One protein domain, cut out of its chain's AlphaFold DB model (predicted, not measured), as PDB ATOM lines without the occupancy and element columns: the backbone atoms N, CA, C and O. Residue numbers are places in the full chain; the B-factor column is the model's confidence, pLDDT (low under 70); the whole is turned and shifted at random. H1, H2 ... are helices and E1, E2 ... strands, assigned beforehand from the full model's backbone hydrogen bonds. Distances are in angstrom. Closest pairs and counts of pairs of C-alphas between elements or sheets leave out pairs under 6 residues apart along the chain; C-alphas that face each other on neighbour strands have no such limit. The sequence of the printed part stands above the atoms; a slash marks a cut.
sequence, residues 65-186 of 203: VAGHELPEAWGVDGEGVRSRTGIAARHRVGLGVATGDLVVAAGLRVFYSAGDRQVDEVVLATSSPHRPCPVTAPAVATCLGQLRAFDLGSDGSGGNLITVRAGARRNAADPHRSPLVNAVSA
ATOM      1  N   VAL A  65     138.299 139.624 175.683       91.88
ATOM      2  CA  VAL A  65     139.488 139.666 174.829       91.88
ATOM      3  C   VAL A  65     139.725 141.126 174.466       91.88
ATOM      4  O   VAL A  65     138.930 141.733 173.733       91.88
ATOM      5  N   ALA A  66     140.790 141.700 175.012       90.69
ATOM      6  CA  ALA A  66     141.225 143.052 174.703       90.69
ATOM      7  C   ALA A  66     141.886 143.123 173.318       90.69
ATOM      8  O   ALA A  66     142.305 142.116 172.749       90.69
ATOM      9  N   GLY A  67     141.995 144.333 172.762       87.25
ATOM     10  CA  GLY A  67     142.634 144.537 171.457       87.25
ATOM     11  C   GLY A  67     144.081 144.031 171.376       87.25
ATOM     12  O   GLY A  67     144.480 143.541 170.329       87.25
ATOM     13  N   HIS A  68     144.841 144.092 172.473       87.62
ATOM     14  CA  HIS A  68     146.232 143.618 172.519       87.62
ATOM     15  C   HIS A  68     146.361 142.087 172.596       87.62
ATOM     16  O   HIS A  68     147.448 141.559 172.419       87.62
ATOM     17  N   GLU A  69     145.265 141.370 172.863       88.31
ATOM     18  CA  GLU A  69     145.233 139.901 172.895       88.31
ATOM     19  C   GLU A  69     144.841 139.301 171.533       88.31
ATOM     20  O   GLU A  69     144.628 138.090 171.414       88.31
ATOM     21  N   LEU A  70     144.669 140.138 170.503       87.12
ATOM     22  CA  LEU A  70     144.360 139.658 169.163       87.12
ATOM     23  C   LEU A  70     145.559 138.900 168.579       87.12
ATOM     24  O   LEU A  70     146.693 139.341 168.749       87.12
ATOM     25  N   PRO A  71     145.332 137.771 167.881       85.56
ATOM     26  CA  PRO A  71     146.419 137.014 167.281       85.56
ATOM     27  C   PRO A  71     147.223 137.861 166.292       85.56
ATOM     28  O   PRO A  71     146.656 138.397 165.340       85.56
ATOM     29  N   GLU A  72     148.545 137.890 166.453       84.62
ATOM     30  CA  GLU A  72     149.459 138.582 165.530       84.62
ATOM     31  C   GLU A  72     149.287 138.102 164.083       84.62
ATOM     32  O   GLU A  72     149.321 138.896 163.147       84.62
ATOM     33  N   ALA A  73     148.988 136.811 163.898       88.19
ATOM     34  CA  ALA A  73     148.734 136.194 162.596       88.19
ATOM     35  C   ALA A  73     147.561 136.819 161.816       88.19
ATOM     36  O   ALA A  73     147.426 136.575 160.621       88.19
ATOM     37  N   TRP A  74     146.688 137.594 162.468       87.12
ATOM     38  CA  TRP A  74     145.612 138.309 161.782       87.12
ATOM     39  C   TRP A  74     146.093 139.609 161.130       87.12
ATOM     40  O   TRP A  74     145.360 140.166 160.320       87.12
ATOM     41  N   GLY A  75     147.297 140.093 161.463       86.25
ATOM     42  CA  GLY A  75     147.815 141.367 160.960       86.25
ATOM     43  C   GLY A  75     146.962 142.563 161.389       86.25
ATOM     44  O   GLY A  75     146.897 143.564 160.682       86.25
ATOM     45  N   VAL A  76     146.249 142.439 162.514       85.31
ATOM     46  CA  VAL A  76     145.345 143.462 163.041       85.31
ATOM     47  C   VAL A  76     145.859 143.924 164.393       85.31
ATOM     48  O   VAL A  76     145.891 143.142 165.340       85.31
ATOM     49  N   ASP A  77     146.198 145.206 164.499       87.56
ATOM     50  CA  ASP A  77     146.529 145.827 165.775       87.56
ATOM     51  C   ASP A  77     145.267 146.346 166.503       87.56
ATOM     52  O   ASP A  77     144.214 146.620 165.912       87.56
ATOM     53  N   GLY A  78     145.353 146.443 167.831       85.81
ATOM     54  CA  GLY A  78     144.233 146.872 168.667       85.81
ATOM     55  C   GLY A  78     143.872 148.355 168.522       85.81
ATOM     56  O   GLY A  78     142.702 148.708 168.686       85.81
ATOM     57  N   GLU A  79     144.839 149.219 168.207       87.56
ATOM     58  CA  GLU A  79     144.633 150.666 168.085       87.56
ATOM     59  C   GLU A  79     143.816 151.000 166.832       87.56
ATOM     60  O   GLU A  79     142.798 151.682 166.917       87.56
ATOM     61  N   GLY A  80     144.191 150.432 165.691       88.25
ATOM     62  CA  GLY A  80     143.519 150.510 164.405       88.25
ATOM     63  C   GLY A  80     142.133 149.869 164.410       88.25
ATOM     64  O   GLY A  80     141.250 150.298 163.664       88.25
ATOM     65  N   VAL A  81     141.886 148.854 165.246       89.12
ATOM     66  CA  VAL A  81     140.515 148.370 165.492       89.12
ATOM     67  C   VAL A  81     139.720 149.409 166.265       89.12
ATOM     68  O   VAL A  81     138.605 149.748 165.861       89.12
ATOM     69  N   ARG A  82     140.274 149.935 167.359       90.31
ATOM     70  CA  ARG A  82     139.585 150.913 168.203       90.31
ATOM     71  C   ARG A  82     139.294 152.215 167.456       90.31
ATOM     72  O   ARG A  82     138.189 152.722 167.587       90.31
ATOM     73  N   SER A  83     140.226 152.731 166.659       91.25
ATOM     74  CA  SER A  83     140.053 153.982 165.911       91.25
ATOM     75  C   SER A  83     138.976 153.874 164.827       91.25
ATOM     76  O   SER A  83     138.200 154.807 164.649       91.25
ATOM     77  N   ARG A  84     138.871 152.723 164.147       91.88
ATOM     78  CA  ARG A  84     137.884 152.499 163.071       91.88
ATOM     79  C   ARG A  84     136.512 152.040 163.556       91.88
ATOM     80  O   ARG A  84     135.520 152.309 162.889       91.88
ATOM     81  N   THR A  85     136.448 151.301 164.665       88.75
ATOM     82  CA  THR A  85     135.205 150.637 165.117       88.75
ATOM     83  C   THR A  85     134.717 151.087 166.491       88.75
ATOM     84  O   THR A  85     133.592 150.777 166.868       88.75
ATOM     85  N   GLY A  86     135.560 151.757 167.280       90.88
ATOM     86  CA  GLY A  86     135.292 152.067 168.686       90.88
ATOM     87  C   GLY A  86     135.445 150.878 169.647       90.88
ATOM     88  O   GLY A  86     135.314 151.052 170.858       90.88
ATOM     89  N   ILE A  87     135.747 149.668 169.158       90.50
ATOM     90  CA  ILE A  87     135.756 148.450 169.979       90.50
ATOM     91  C   ILE A  87     137.085 148.309 170.733       90.50
ATOM     92  O   ILE A  87     138.108 147.948 170.156       90.50
ATOM     93  N   ALA A  88     137.057 148.527 172.051       89.75
ATOM     94  CA  ALA A  88     138.220 148.332 172.924       89.75
ATOM     95  C   ALA A  88     138.427 146.863 173.347       89.75
ATOM     96  O   ALA A  88     139.559 146.389 173.462       89.75
ATOM     97  N   ALA A  89     137.334 146.131 173.562       91.69
ATOM     98  CA  ALA A  89     137.345 144.731 173.967       91.69
ATOM     99  C   ALA A  89     136.095 144.011 173.453       91.69
ATOM    100  O   ALA A  89     135.099 144.642 173.097       91.69
ATOM    101  N   ARG A  90     136.155 142.681 173.400       91.44
ATOM    102  CA  ARG A  90     135.049 141.823 172.953       91.44
ATOM    103  C   ARG A  90     134.923 140.594 173.837       91.44
ATOM    104  O   ARG A  90     135.896 140.174 174.454       91.44
ATOM    105  N   HIS A  91     133.742 139.996 173.866       90.00
ATOM    106  CA  HIS A  91     133.519 138.758 174.600       90.00
ATOM    107  C   HIS A  91     133.693 137.556 173.676       90.00
ATOM    108  O   HIS A  91     133.200 137.553 172.546       90.00
ATOM    109  N   ARG A  92     134.393 136.526 174.154       87.25
ATOM    110  CA  ARG A  92     134.633 135.290 173.409       87.25
ATOM    111  C   ARG A  92     134.049 134.107 174.160       87.25
ATOM    112  O   ARG A  92     134.253 133.958 175.360       87.25
ATOM    113  N   VAL A  93     133.330 133.248 173.448       86.25
ATOM    114  CA  VAL A  93     132.854 131.985 174.017       86.25
ATOM    115  C   VAL A  93     134.039 131.091 174.393       86.25
ATOM    116  O   VAL A  93     135.041 131.026 173.677       86.25
ATOM    117  N   GLY A  94     133.936 130.431 175.545       82.50
ATOM    118  CA  GLY A  94     134.872 129.380 175.934       82.50
ATOM    119  C   GLY A  94     134.618 128.090 175.153       82.50
ATOM    120  O   GLY A  94     133.568 127.920 174.530       82.50
ATOM    121  N   LEU A  95     135.570 127.158 175.217       81.38
ATOM    122  CA  LEU A  95     135.367 125.817 174.670       81.38
ATOM    123  C   LEU A  95     134.169 125.145 175.354       81.38
ATOM    124  O   LEU A  95     134.015 125.214 176.572       81.38
ATOM    125  N   GLY A  96     133.319 124.502 174.554       81.38
ATOM    126  CA  GLY A  96     132.140 123.790 175.047       81.38
ATOM    127  C   GLY A  96     130.939 124.670 175.413       81.38
ATOM    128  O   GLY A  96     129.956 124.121 175.900       81.38
ATOM    129  N   VAL A  97     130.990 125.987 175.177       82.94
ATOM    130  CA  VAL A  97     129.819 126.873 175.292       82.94
ATOM    131  C   VAL A  97     129.121 126.954 173.936       82.94
ATOM    132  O   VAL A  97     129.711 127.416 172.958       82.94
ATOM    133  N   ALA A  98     127.870 126.506 173.868       85.88
ATOM    134  CA  ALA A  98     127.059 126.550 172.660       85.88
ATOM    135  C   ALA A  98     126.238 127.845 172.580       85.88
ATOM    136  O   ALA A  98     125.897 128.448 173.595       85.88
ATOM    137  N   THR A  99     125.829 128.234 171.367       86.06
ATOM    138  CA  THR A  99     124.913 129.369 171.143       86.06
ATOM    139  C   THR A  99     123.644 129.250 171.995       86.06
ATOM    140  O   THR A  99     123.189 130.240 172.560       86.06
ATOM    141  N   GLY A 100     123.110 128.033 172.157       86.88
ATOM    142  CA  GLY A 100     121.944 127.769 173.003       86.88
ATOM    143  C   GLY A 100     122.150 128.131 174.478       86.88
ATOM    144  O   GLY A 100     121.229 128.662 175.089       86.88
ATOM    145  N   ASP A 101     123.353 127.944 175.028       87.81
ATOM    146  CA  ASP A 101     123.656 128.276 176.429       87.81
ATOM    147  C   ASP A 101     123.562 129.790 176.668       87.81
ATOM    148  O   ASP A 101     122.988 130.243 177.660       87.81
ATOM    149  N   LEU A 102     124.061 130.580 175.707       87.75
ATOM    150  CA  LEU A 102     123.965 132.045 175.720       87.75
ATOM    151  C   LEU A 102     122.500 132.489 175.742       87.75
ATOM    152  O   LEU A 102     122.113 133.384 176.494       87.75
ATOM    153  N   VAL A 103     121.684 131.840 174.908       87.62
ATOM    154  CA  VAL A 103     120.267 132.157 174.734       87.62
ATOM    155  C   VAL A 103     119.468 131.777 175.977       87.62
ATOM    156  O   VAL A 103     118.640 132.568 176.420       87.62
ATOM    157  N   VAL A 104     119.732 130.613 176.579       89.75
ATOM    158  CA  VAL A 104     119.096 130.205 177.842       89.75
ATOM    159  C   VAL A 104     119.433 131.204 178.947       89.75
ATOM    160  O   VAL A 104     118.530 131.686 179.630       89.75
ATOM    161  N   ALA A 105     120.704 131.591 179.085       89.69
ATOM    162  CA  ALA A 105     121.118 132.564 180.092       89.69
ATOM    163  C   ALA A 105     120.487 133.954 179.872       89.69
ATOM    164  O   ALA A 105     120.067 134.602 180.834       89.69
ATOM    165  N   ALA A 106     120.370 134.405 178.619       87.62
ATOM    166  CA  ALA A 106     119.667 135.641 178.278       87.62
ATOM    167  C   ALA A 106     118.160 135.546 178.577       87.62
ATOM    168  O   ALA A 106     117.603 136.449 179.201       87.62
ATOM    169  N   GLY A 107     117.510 134.437 178.213       86.19
ATOM    170  CA  GLY A 107     116.086 134.197 178.461       86.19
ATOM    171  C   GLY A 107     115.734 134.186 179.949       86.19
ATOM    172  O   GLY A 107     114.752 134.802 180.356       86.19
ATOM    173  N   LEU A 108     116.583 133.585 180.787       88.12
ATOM    174  CA  LEU A 108     116.415 133.625 182.243       88.12
ATOM    175  C   LEU A 108     116.499 135.056 182.803       88.12
ATOM    176  O   LEU A 108     115.732 135.402 183.700       88.12
ATOM    177  N   ARG A 109     117.375 135.913 182.256       88.38
ATOM    178  CA  ARG A 109     117.439 137.340 182.634       88.38
ATOM    179  C   ARG A 109     116.191 138.107 182.207       88.38
ATOM    180  O   ARG A 109     115.719 138.950 182.965       88.38
ATOM    181  N   VAL A 110     115.637 137.795 181.037       84.94
ATOM    182  CA  VAL A 110     114.361 138.370 180.582       84.94
ATOM    183  C   VAL A 110     113.227 137.968 181.523       84.94
ATOM    184  O   VAL A 110     112.473 138.837 181.943       84.94
ATOM    185  N   PHE A 111     113.133 136.695 181.923       85.50
ATOM    186  CA  PHE A 111     112.127 136.234 182.895       85.50
ATOM    187  C   PHE A 111     112.241 136.932 184.236       85.50
ATOM    188  O   PHE A 111     111.234 137.367 184.793       85.50
ATOM    189  N   TYR A 112     113.469 137.083 184.725       87.56
ATOM    190  CA  TYR A 112     113.720 137.820 185.950       87.56
ATOM    191  C   TYR A 112     113.257 139.281 185.832       87.56
ATOM    192  O   TYR A 112     112.525 139.762 186.690       87.56
ATOM    193  N   SER A 113     113.613 139.968 184.741       83.88
ATOM    194  CA  SER A 113     113.214 141.362 184.511       83.88
ATOM    195  C   SER A 113     111.711 141.535 184.274       83.88
ATOM    196  O   SER A 113     111.167 142.577 184.623       83.88
ATOM    197  N   ALA A 114     111.047 140.557 183.660       82.25
ATOM    198  CA  ALA A 114     109.614 140.597 183.375       82.25
ATOM    199  C   ALA A 114     108.747 140.263 184.600       82.25
ATOM    200  O   ALA A 114     107.532 140.464 184.541       82.25
ATOM    201  N   GLY A 115     109.345 139.699 185.659       84.56
ATOM    202  CA  GLY A 115     108.633 139.184 186.833       84.56
ATOM    203  C   GLY A 115     107.710 138.000 186.526       84.56
ATOM    204  O   GLY A 115     106.820 137.694 187.312       84.56
ATOM    205  N   ASP A 116     107.877 137.362 185.365       75.75
ATOM    206  CA  ASP A 116     106.963 136.353 184.834       75.75
ATOM    207  C   ASP A 116     107.698 135.408 183.869       75.75
ATOM    208  O   ASP A 116     108.597 135.816 183.130       75.75
ATOM    209  N   ARG A 117     107.295 134.134 183.875       73.69
ATOM    210  CA  ARG A 117     107.830 133.060 183.025       73.69
ATOM    211  C   ARG A 117     106.853 132.613 181.933       73.69
ATOM    212  O   ARG A 117     107.180 131.696 181.183       73.69
ATOM    213  N   GLN A 118     105.666 133.215 181.842       71.75
ATOM    214  CA  GLN A 118     104.668 132.876 180.827       71.75
ATOM    215  C   GLN A 118     105.152 133.282 179.432       71.75
ATOM    216  O   GLN A 118     105.067 134.438 179.038       71.75
ATOM    217  N   VAL A 119     105.649 132.317 178.665       74.31
ATOM    218  CA  VAL A 119     106.018 132.486 177.256       74.31
ATOM    219  C   VAL A 119     105.220 131.510 176.418       74.31
ATOM    220  O   VAL A 119     104.938 130.391 176.846       74.31
ATOM    221  N   ASP A 120     104.865 131.936 175.212       73.88
ATOM    222  CA  ASP A 120     104.197 131.082 174.229       73.88
ATOM    223  C   ASP A 120     105.185 130.527 173.191       73.88
ATOM    224  O   ASP A 120     105.033 129.397 172.718       73.88
ATOM    225  N   GLU A 121     106.196 131.320 172.821       77.88
ATOM    226  CA  GLU A 121     107.085 131.033 171.697       77.88
ATOM    227  C   GLU A 121     108.485 131.649 171.881       77.88
ATOM    228  O   GLU A 121     108.644 132.768 172.376       77.88
ATOM    229  N   VAL A 122     109.514 130.918 171.444       82.38
ATOM    230  CA  VAL A 122     110.901 131.384 171.334       82.38
ATOM    231  C   VAL A 122     111.248 131.555 169.862       82.38
ATOM    232  O   VAL A 122     111.132 130.617 169.074       82.38
ATOM    233  N   VAL A 123     111.730 132.744 169.509       83.62
ATOM    234  CA  VAL A 123     112.232 133.043 168.168       83.62
ATOM    235  C   VAL A 123     113.725 133.317 168.276       83.62
ATOM    236  O   VAL A 123     114.143 134.327 168.843       83.62
ATOM    237  N   LEU A 124     114.546 132.412 167.747       82.94
ATOM    238  CA  LEU A 124     115.999 132.565 167.778       82.94
ATOM    239  C   LEU A 124     116.498 133.137 166.454       82.94
ATOM    240  O   LEU A 124     116.492 132.442 165.445       82.94
ATOM    241  N   ALA A 125     116.971 134.380 166.460       82.31
ATOM    242  CA  ALA A 125     117.588 134.994 165.290       82.31
ATOM    243  C   ALA A 125     119.109 134.786 165.333       82.31
ATOM    244  O   ALA A 125     119.805 135.398 166.146       82.31
ATOM    245  N   THR A 126     119.652 133.914 164.483       80.31
ATOM    246  CA  THR A 126     121.094 133.640 164.465       80.31
ATOM    247  C   THR A 126     121.595 133.150 163.107       80.31
ATOM    248  O   THR A 126     120.970 132.319 162.455       80.31
ATOM    249  N   SER A 127     122.763 133.634 162.686       80.50
ATOM    250  CA  SER A 127     123.555 133.097 161.565       80.50
ATOM    251  C   SER A 127     124.566 132.034 162.012       80.50
ATOM    252  O   SER A 127     125.360 131.532 161.218       80.50
ATOM    253  N   SER A 128     124.564 131.697 163.301       78.81
ATOM    254  CA  SER A 128     125.573 130.859 163.949       78.81
ATOM    255  C   SER A 128     124.931 129.844 164.902       78.81
ATOM    256  O   SER A 128     125.259 129.784 166.097       78.81
ATOM    257  N   PRO A 129     123.997 129.019 164.390       80.69
ATOM    258  CA  PRO A 129     123.446 127.934 165.180       80.69
ATOM    259  C   PRO A 129     124.564 126.956 165.550       80.69
ATOM    260  O   PRO A 129     125.554 126.806 164.829       80.69
ATOM    261  N   HIS A 130     124.402 126.261 166.675       76.81
ATOM    262  CA  HIS A 130     125.414 125.305 167.131       76.81
ATOM    263  C   HIS A 130     125.618 124.155 166.128       76.81
ATOM    264  O   HIS A 130     126.723 123.641 165.970       76.81
ATOM    265  N   ARG A 131     124.545 123.776 165.428       76.69
ATOM    266  CA  ARG A 131     124.526 122.800 164.337       76.69
ATOM    267  C   ARG A 131     123.433 123.181 163.331       76.69
ATOM    268  O   ARG A 131     122.464 123.823 163.733       76.69
ATOM    269  N   PRO A 132     123.543 122.776 162.055       74.25
ATOM    270  CA  PRO A 132     122.525 123.075 161.046       74.25
ATOM    271  C   PRO A 132     121.213 122.317 161.284       74.25
ATOM    272  O   PRO A 132     120.140 122.832 160.985       74.25
ATOM    273  N   CYS A 133     121.285 121.101 161.833       75.19
ATOM    274  CA  CYS A 133     120.114 120.295 162.153       75.19
ATOM    275  C   CYS A 133     120.408 119.336 163.326       75.19
ATOM    276  O   CYS A 133     121.500 118.761 163.375       75.19
ATOM    277  N   PRO A 134     119.455 119.144 164.257       81.69
ATOM    278  CA  PRO A 134     118.251 119.958 164.436       81.69
ATOM    279  C   PRO A 134     118.594 121.369 164.931       81.69
ATOM    280  O   PRO A 134     119.641 121.583 165.548       81.69
ATOM    281  N   VAL A 135     117.687 122.303 164.639       84.94
ATOM    282  CA  VAL A 135     117.796 123.738 164.947       84.94
ATOM    283  C   VAL A 135     117.904 124.010 166.456       84.94
ATOM    284  O   VAL A 135     117.604 123.144 167.283       84.94
ATOM    285  N   THR A 136     118.398 125.192 166.832       86.12
ATOM    286  CA  THR A 136     118.841 125.485 168.207       86.12
ATOM    287  C   THR A 136     117.672 125.854 169.132       86.12
ATOM    288  O   THR A 136     117.668 125.461 170.301       86.12
ATOM    289  N   ALA A 137     116.652 126.554 168.631       87.81
ATOM    290  CA  ALA A 137     115.529 127.043 169.427       87.81
ATOM    291  C   ALA A 137     114.735 125.940 170.152       87.81
ATOM    292  O   ALA A 137     114.401 126.162 171.311       87.81
ATOM    293  N   PRO A 138     114.446 124.752 169.578       88.44
ATOM    294  CA  PRO A 138     113.749 123.683 170.299       88.44
ATOM    295  C   PRO A 138     114.494 123.193 171.549       88.44
ATOM    296  O   PRO A 138     113.874 122.912 172.578       88.44
ATOM    297  N   ALA A 139     115.829 123.136 171.496       88.88
ATOM    298  CA  ALA A 139     116.638 122.790 172.664       88.88
ATOM    299  C   ALA A 139     116.535 123.882 173.742       88.88
ATOM    300  O   ALA A 139     116.289 123.582 174.907       88.88
ATOM    301  N   VAL A 140     116.620 125.153 173.339       88.19
ATOM    302  CA  VAL A 140     116.423 126.306 174.234       88.19
ATOM    303  C   VAL A 140     115.024 126.298 174.854       88.19
ATOM    304  O   VAL A 140     114.877 126.485 176.059       88.19
ATOM    305  N   ALA A 141     113.987 126.058 174.054       87.00
ATOM    306  CA  ALA A 141     112.606 125.994 174.512       87.00
ATOM    307  C   ALA A 141     112.401 124.887 175.546       87.00
ATOM    308  O   ALA A 141     111.705 125.106 176.534       87.00
ATOM    309  N   THR A 142     113.053 123.735 175.367       88.81
ATOM    310  CA  THR A 142     113.050 122.653 176.360       88.81
ATOM    311  C   THR A 142     113.634 123.130 177.692       88.81
ATOM    312  O   THR A 142     113.029 122.893 178.734       88.81
ATOM    313  N   CYS A 143     114.744 123.874 177.669       87.19
ATOM    314  CA  CYS A 143     115.362 124.434 178.875       87.19
ATOM    315  C   CYS A 143     114.528 125.539 179.547       87.19
ATOM    316  O   CYS A 143     114.614 125.718 180.760       87.19
ATOM    317  N   LEU A 144     113.749 126.308 178.780       84.12
ATOM    318  CA  LEU A 144     112.994 127.455 179.299       84.12
ATOM    319  C   LEU A 144     111.552 127.125 179.717       84.12
ATOM    320  O   LEU A 144     110.989 127.892 180.500       84.12
ATOM    321  N   GLY A 145     110.978 126.005 179.254       80.38
ATOM    322  CA  GLY A 145     109.644 125.546 179.671       80.38
ATOM    323  C   GLY A 145     108.772 124.895 178.588       80.38
ATOM    324  O   GLY A 145     107.569 125.122 178.593       80.38
ATOM    325  N   GLN A 146     109.349 124.118 177.660       70.44
ATOM    326  CA  GLN A 146     108.644 123.409 176.571       70.44
ATOM    327  C   GLN A 146     107.782 124.323 175.681       70.44
ATOM    328  O   GLN A 146     106.587 124.128 175.478       70.44
ATOM    329  N   LEU A 147     108.430 125.346 175.137       74.00
ATOM    330  CA  LEU A 147     107.807 126.380 174.316       74.00
ATOM    331  C   LEU A 147     107.757 125.981 172.835       74.00
ATOM    332  O   LEU A 147     108.549 125.163 172.363       74.00
ATOM    333  N   ARG A 148     106.879 126.628 172.060       81.31
ATOM    334  CA  ARG A 148     107.017 126.619 170.596       81.31
ATOM    335  C   ARG A 148     108.331 127.307 170.232       81.31
ATOM    336  O   ARG A 148     108.696 128.293 170.867       81.31
ATOM    337  N   ALA A 149     109.048 126.805 169.233       86.12
ATOM    338  CA  ALA A 149     110.362 127.340 168.900       86.12
ATOM    339  C   ALA A 149     110.735 127.153 167.433       86.12
ATOM    340  O   ALA A 149     110.509 126.084 166.866       86.12
ATOM    341  N   PHE A 150     111.372 128.171 166.855       84.00
ATOM    342  CA  PHE A 150     112.004 128.088 165.540       84.00
ATOM    343  C   PHE A 150     113.200 129.045 165.416       84.00
ATOM    344  O   PHE A 150     113.275 130.070 166.104       84.00
ATOM    345  N   ASP A 151     114.128 128.695 164.524       82.81
ATOM    346  CA  ASP A 151     115.305 129.503 164.199       82.81
ATOM    347  C   ASP A 151     115.015 130.385 162.978       82.81
ATOM    348  O   ASP A 151     114.339 129.979 162.030       82.81
ATOM    349  N   LEU A 152     115.578 131.587 162.986       81.81
ATOM    350  CA  LEU A 152     115.618 132.518 161.870       81.81
ATOM    351  C   LEU A 152     117.075 132.826 161.541       81.81
ATOM    352  O   LEU A 152     117.797 133.396 162.360       81.81
ATOM    353  N   GLY A 153     117.499 132.484 160.325       78.62
ATOM    354  CA  GLY A 153     118.802 132.891 159.808       78.62
ATOM    355  C   GLY A 153     118.896 134.415 159.731       78.62
ATOM    356  O   GLY A 153     118.107 135.044 159.031       78.62
ATOM    357  N   SER A 154     119.836 135.015 160.464       71.06
ATOM    358  CA  SER A 154     120.044 136.468 160.482       71.06
ATOM    359  C   SER A 154     121.490 136.820 160.799       71.06
ATOM    360  O   SER A 154     122.044 136.321 161.776       71.06
ATOM    361  N   ASP A 155     122.085 137.699 159.997       64.38
ATOM    362  CA  ASP A 155     123.461 138.186 160.137       64.38
ATOM    363  C   ASP A 155     123.537 139.653 160.583       64.38
ATOM    364  O   ASP A 155     124.597 140.262 160.488       64.38
ATOM    365  N   GLY A 156     122.419 140.225 161.048       59.19
ATOM    366  CA  GLY A 156     122.359 141.530 161.707       59.19
ATOM    367  C   GLY A 156     123.006 142.709 160.967       59.19
ATOM    368  O   GLY A 156     123.406 143.653 161.641       59.19
ATOM    369  N   SER A 157     123.091 142.709 159.631       51.28
ATOM    370  CA  SER A 157     123.777 143.742 158.823       51.28
ATOM    371  C   SER A 157     123.164 145.163 158.855       51.28
ATOM    372  O   SER A 157     123.519 146.018 158.048       51.28
ATOM    373  N   GLY A 158     122.276 145.468 159.808       44.19
ATOM    374  CA  GLY A 158     121.924 146.840 160.204       44.19
ATOM    375  C   GLY A 158     121.044 147.646 159.239       44.19
ATOM    376  O   GLY A 158     120.513 148.670 159.654       44.19
ATOM    377  N   GLY A 159     120.831 147.198 157.997       39.81
ATOM    378  CA  GLY A 159     119.994 147.913 157.020       39.81
ATOM    379  C   GLY A 159     118.490 147.659 157.163       39.81
ATOM    380  O   GLY A 159     117.689 148.524 156.834       39.81
ATOM    381  N   ASN A 160     118.103 146.491 157.685       39.22
ATOM    382  CA  ASN A 160     116.715 146.105 157.929       39.22
ATOM    383  C   ASN A 160     116.654 145.234 159.190       39.22
ATOM    384  O   ASN A 160     117.206 144.133 159.215       39.22
ATOM    385  N   LEU A 161     115.972 145.696 160.242       44.91
ATOM    386  CA  LEU A 161     115.574 144.809 161.334       44.91
ATOM    387  C   LEU A 161     114.708 143.704 160.719       44.91
ATOM    388  O   LEU A 161     113.725 144.020 160.040       44.91
ATOM    389  N   ILE A 162     115.032 142.425 160.955       50.41
ATOM    390  CA  ILE A 162     114.075 141.352 160.668       50.41
ATOM    391  C   ILE A 162     112.867 141.617 161.560       50.41
ATOM    392  O   ILE A 162     112.837 141.275 162.741       50.41
ATOM    393  N   THR A 163     111.869 142.276 160.985       47.47
ATOM    394  CA  THR A 163     110.607 142.548 161.650       47.47
ATOM    395  C   THR A 163     109.781 141.290 161.500       47.47
ATOM    396  O   THR A 163     108.982 141.142 160.576       47.47
ATOM    397  N   VAL A 164     109.991 140.341 162.408       51.38
ATOM    398  CA  VAL A 164     109.023 139.265 162.561       51.38
ATOM    399  C   VAL A 164     107.770 139.925 163.112       51.38
ATOM    400  O   VAL A 164     107.781 140.456 164.224       51.38
ATOM    401  N   ARG A 165     106.664 139.888 162.362       48.16
ATOM    402  CA  ARG A 165     105.327 140.144 162.918       48.16
ATOM    403  C   ARG A 165     104.961 138.996 163.868       48.16
ATOM    404  O   ARG A 165     104.058 138.217 163.599       48.16
ATOM    405  N   ALA A 166     105.704 138.867 164.962       47.25
ATOM    406  CA  ALA A 166     105.492 137.873 166.004       47.25
ATOM    407  C   ALA A 166     104.502 138.371 167.069       47.25
ATOM    408  O   ALA A 166     104.006 137.590 167.867       47.25
ATOM    409  N   GLY A 167     104.146 139.660 167.038       39.84
ATOM    410  CA  GLY A 167     103.132 140.244 167.917       39.84
ATOM    411  C   GLY A 167     101.688 139.826 167.616       39.84
ATOM    412  O   GLY A 167     100.789 140.137 168.394       39.84
ATOM    413  N   ALA A 168     101.432 139.130 166.501       42.12
ATOM    414  CA  ALA A 168     100.110 138.569 166.246       42.12
ATOM    415  C   ALA A 168      99.959 137.259 167.012       42.12
ATOM    416  O   ALA A 168     100.710 136.314 166.776       42.12
ATOM    417  N   ARG A 169      98.935 137.187 167.870       46.41
ATOM    418  CA  ARG A 169      98.441 135.947 168.483       46.41
ATOM    419  C   ARG A 169      98.394 134.834 167.429       46.41
ATOM    420  O   ARG A 169      97.500 134.828 166.586       46.41
ATOM    421  N   ARG A 170      99.346 133.894 167.467       47.28
ATOM    422  CA  ARG A 170      99.346 132.751 166.538       47.28
ATOM    423  C   ARG A 170      98.232 131.754 166.889       47.28
ATOM    424  O   ARG A 170      97.751 131.059 166.004       47.28
ATOM    425  N   ASN A 171      97.763 131.772 168.145       43.72
ATOM    426  CA  ASN A 171      96.562 131.086 168.619       43.72
ATOM    427  C   ASN A 171      95.583 132.119 169.204       43.72
ATOM    428  O   ASN A 171      95.887 132.785 170.188       43.72
ATOM    429  N   ALA A 172      94.396 132.259 168.611       42.84
ATOM    430  CA  ALA A 172      93.340 133.158 169.090       42.84
ATOM    431  C   ALA A 172      92.508 132.579 170.260       42.84
ATOM    432  O   ALA A 172      91.489 133.165 170.611       42.84
ATOM    433  N   ALA A 173      92.904 131.429 170.817       41.06
ATOM    434  CA  ALA A 173      92.042 130.592 171.654       41.06
ATOM    435  C   ALA A 173      91.964 131.003 173.138       41.06
ATOM    436  O   ALA A 173      90.988 130.643 173.786       41.06
ATOM    437  N   ASP A 174      92.925 131.770 173.666       45.84
ATOM    438  CA  ASP A 174      92.891 132.253 175.055       45.84
ATOM    439  C   ASP A 174      93.098 133.782 175.108       45.84
ATOM    440  O   ASP A 174      94.165 134.280 174.730       45.84
ATOM    441  N   PRO A 175      92.087 134.568 175.522       46.56
ATOM    442  CA  PRO A 175      92.191 136.019 175.630       46.56
ATOM    443  C   PRO A 175      93.035 136.509 176.819       46.56
ATOM    444  O   PRO A 175      93.407 137.683 176.808       46.56
ATOM    445  N   HIS A 176      93.352 135.654 177.799       44.94
ATOM    446  CA  HIS A 176      94.083 136.021 179.017       44.94
ATOM    447  C   HIS A 176      95.594 135.767 178.934       44.94
ATOM    448  O   HIS A 176      96.349 136.302 179.750       44.94
ATOM    449  N   ARG A 177      96.063 135.008 177.936       47.00
ATOM    450  CA  ARG A 177      97.492 134.728 177.746       47.00
ATOM    451  C   ARG A 177      98.141 135.797 176.870       47.00
ATOM    452  O   ARG A 177      97.796 135.978 175.701       47.00
ATOM    453  N   SER A 178      99.063 136.554 177.458       45.59
ATOM    454  CA  SER A 178      99.857 137.537 176.723       45.59
ATOM    455  C   SER A 178     101.011 136.825 176.012       45.59
ATOM    456  O   SER A 178     101.818 136.204 176.706       45.59
ATOM    457  N   PRO A 179     101.145 136.941 174.674       49.00
ATOM    458  CA  PRO A 179     102.281 136.374 173.971       49.00
ATOM    459  C   PRO A 179     103.521 137.187 174.297       49.00
ATOM    460  O   PRO A 179     103.798 138.221 173.689       49.00
ATOM    461  N   LEU A 180     104.284 136.711 175.274       48.09
ATOM    462  CA  LEU A 180     105.681 137.080 175.368       48.09
ATOM    463  C   LEU A 180     106.413 136.343 174.256       48.09
ATOM    464  O   LEU A 180     106.500 135.118 174.263       48.09
ATOM    465  N   VAL A 181     106.889 137.103 173.274       50.12
ATOM    466  CA  VAL A 181     107.808 136.620 172.248       50.12
ATOM    467  C   VAL A 181     109.201 137.040 172.666       50.12
ATOM    468  O   VAL A 181     109.516 138.229 172.690       50.12
ATOM    469  N   ASN A 182     110.047 136.060 172.956       48.84
ATOM    470  CA  ASN A 182     111.456 136.314 173.197       48.84
ATOM    471  C   ASN A 182     112.205 136.205 171.872       48.84
ATOM    472  O   ASN A 182     112.373 135.105 171.341       48.84
ATOM    473  N   ALA A 183     112.638 137.349 171.343       45.78
ATOM    474  CA  ALA A 183     113.599 137.417 170.254       45.78
ATOM    475  C   ALA A 183     114.997 137.552 170.860       45.78
ATOM    476  O   ALA A 183     115.308 138.558 171.496       45.78
ATOM    477  N   VAL A 184     115.833 136.532 170.684       47.38
ATOM    478  CA  VAL A 184     117.237 136.580 171.107       47.38
ATOM    479  C   VAL A 184     118.107 136.553 169.860       47.38
ATOM    480  O   VAL A 184     117.946 135.671 169.018       47.38
ATOM    481  N   SER A 185     119.021 137.517 169.744       43.78
ATOM    482  CA  SER A 185     120.105 137.490 168.766       43.78
ATOM    483  C   SER A 185     121.410 137.108 169.461       43.78
ATOM    484  O   SER A 185     121.764 137.655 170.504       43.78
ATOM    485  N   ALA A 186     122.118 136.124 168.908       40.25
ATOM    486  CA  ALA A 186     123.395 135.655 169.439       40.25
ATOM    487  C   ALA A 186     124.447 135.644 168.325       40.25
ATOM    488  O   ALA A 186     124.229 135.048 167.268       40.25
TER     489      ALA A 186
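Overview. This is residues 65 to 186 of the 203 residues of the protein "Putative beta-ketoacyl synthase III" of Saccharothrix espanaensis (strain ATCC 51144 / DSM 44229 / JCM 9112 / NBRC 15066 / NRRL 15764) (UniProt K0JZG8). A small sheet of three parallel strands, in the order E3 E2 E4, has helices H2 and H3 over one face. A separate small head, residues 65 to 92 with H1 and E1, makes one end of the long axis, and the long link of residues 153 to 180 loops out to the other. The printed part has 122 residues, with three named helices and four named strands in the order H1 E1 H2 E2 H3 E3 E4; its class is mixed, helices and strands, with under half of the residues in named elements. The whole is loose, with a radius of gyration of the C-alphas of 17.9 A, and spans 58 by 32 by 31 A.

Arrangement. E2, residues 121 to 125, is the inner strand, parallel to E3, residues 148 to 152, with N 122 and O 148 2.8 A apart, and to E4, residues 181 to 185, with N 125 and O 184 3.0 A apart. H3, residues 136 to 144, is on the sheet over E3 and E2; E2, H3 and E3 form a strand-helix-strand unit, two parallel neighbours joined through a helix, with a right-handed crossover. H2, residues 99 to 114, is on the same face, making two layers, sheet and helices. H2 and H3 touch at C-alphas Gly 100 and Val 140, 5.8 A, at a steep tilt of 42 degrees. H1, residues 78 to 85, is apart from H2. E1, residues 89 to 92, pairs with no named strand, but residues 65 to 66 pair antiparallel with its residues 89 to 90. In H1, H2 and H3 every O i to N i+4 pair is within hydrogen-bond range.

Along the chain. H1 begins at C-alpha 78 (144.233, 146.872, 168.667) and spans 10.4 A; E1 spans 9.8 A. H2 spans 22.6 A, H3 12.7 A, E2 12.9 A and E3 13.6 A. E4 spans 12.8 A, to C-alpha 185 (120.105, 137.490, 168.766).

Size, cuts and confidence. The C-alphas farthest apart, those of Glu 72 and Ala 173, are 58.3 A apart. The printed part has no cut; the link E3 to E4 is long. Residues 155 to 186 have pLDDT under 70.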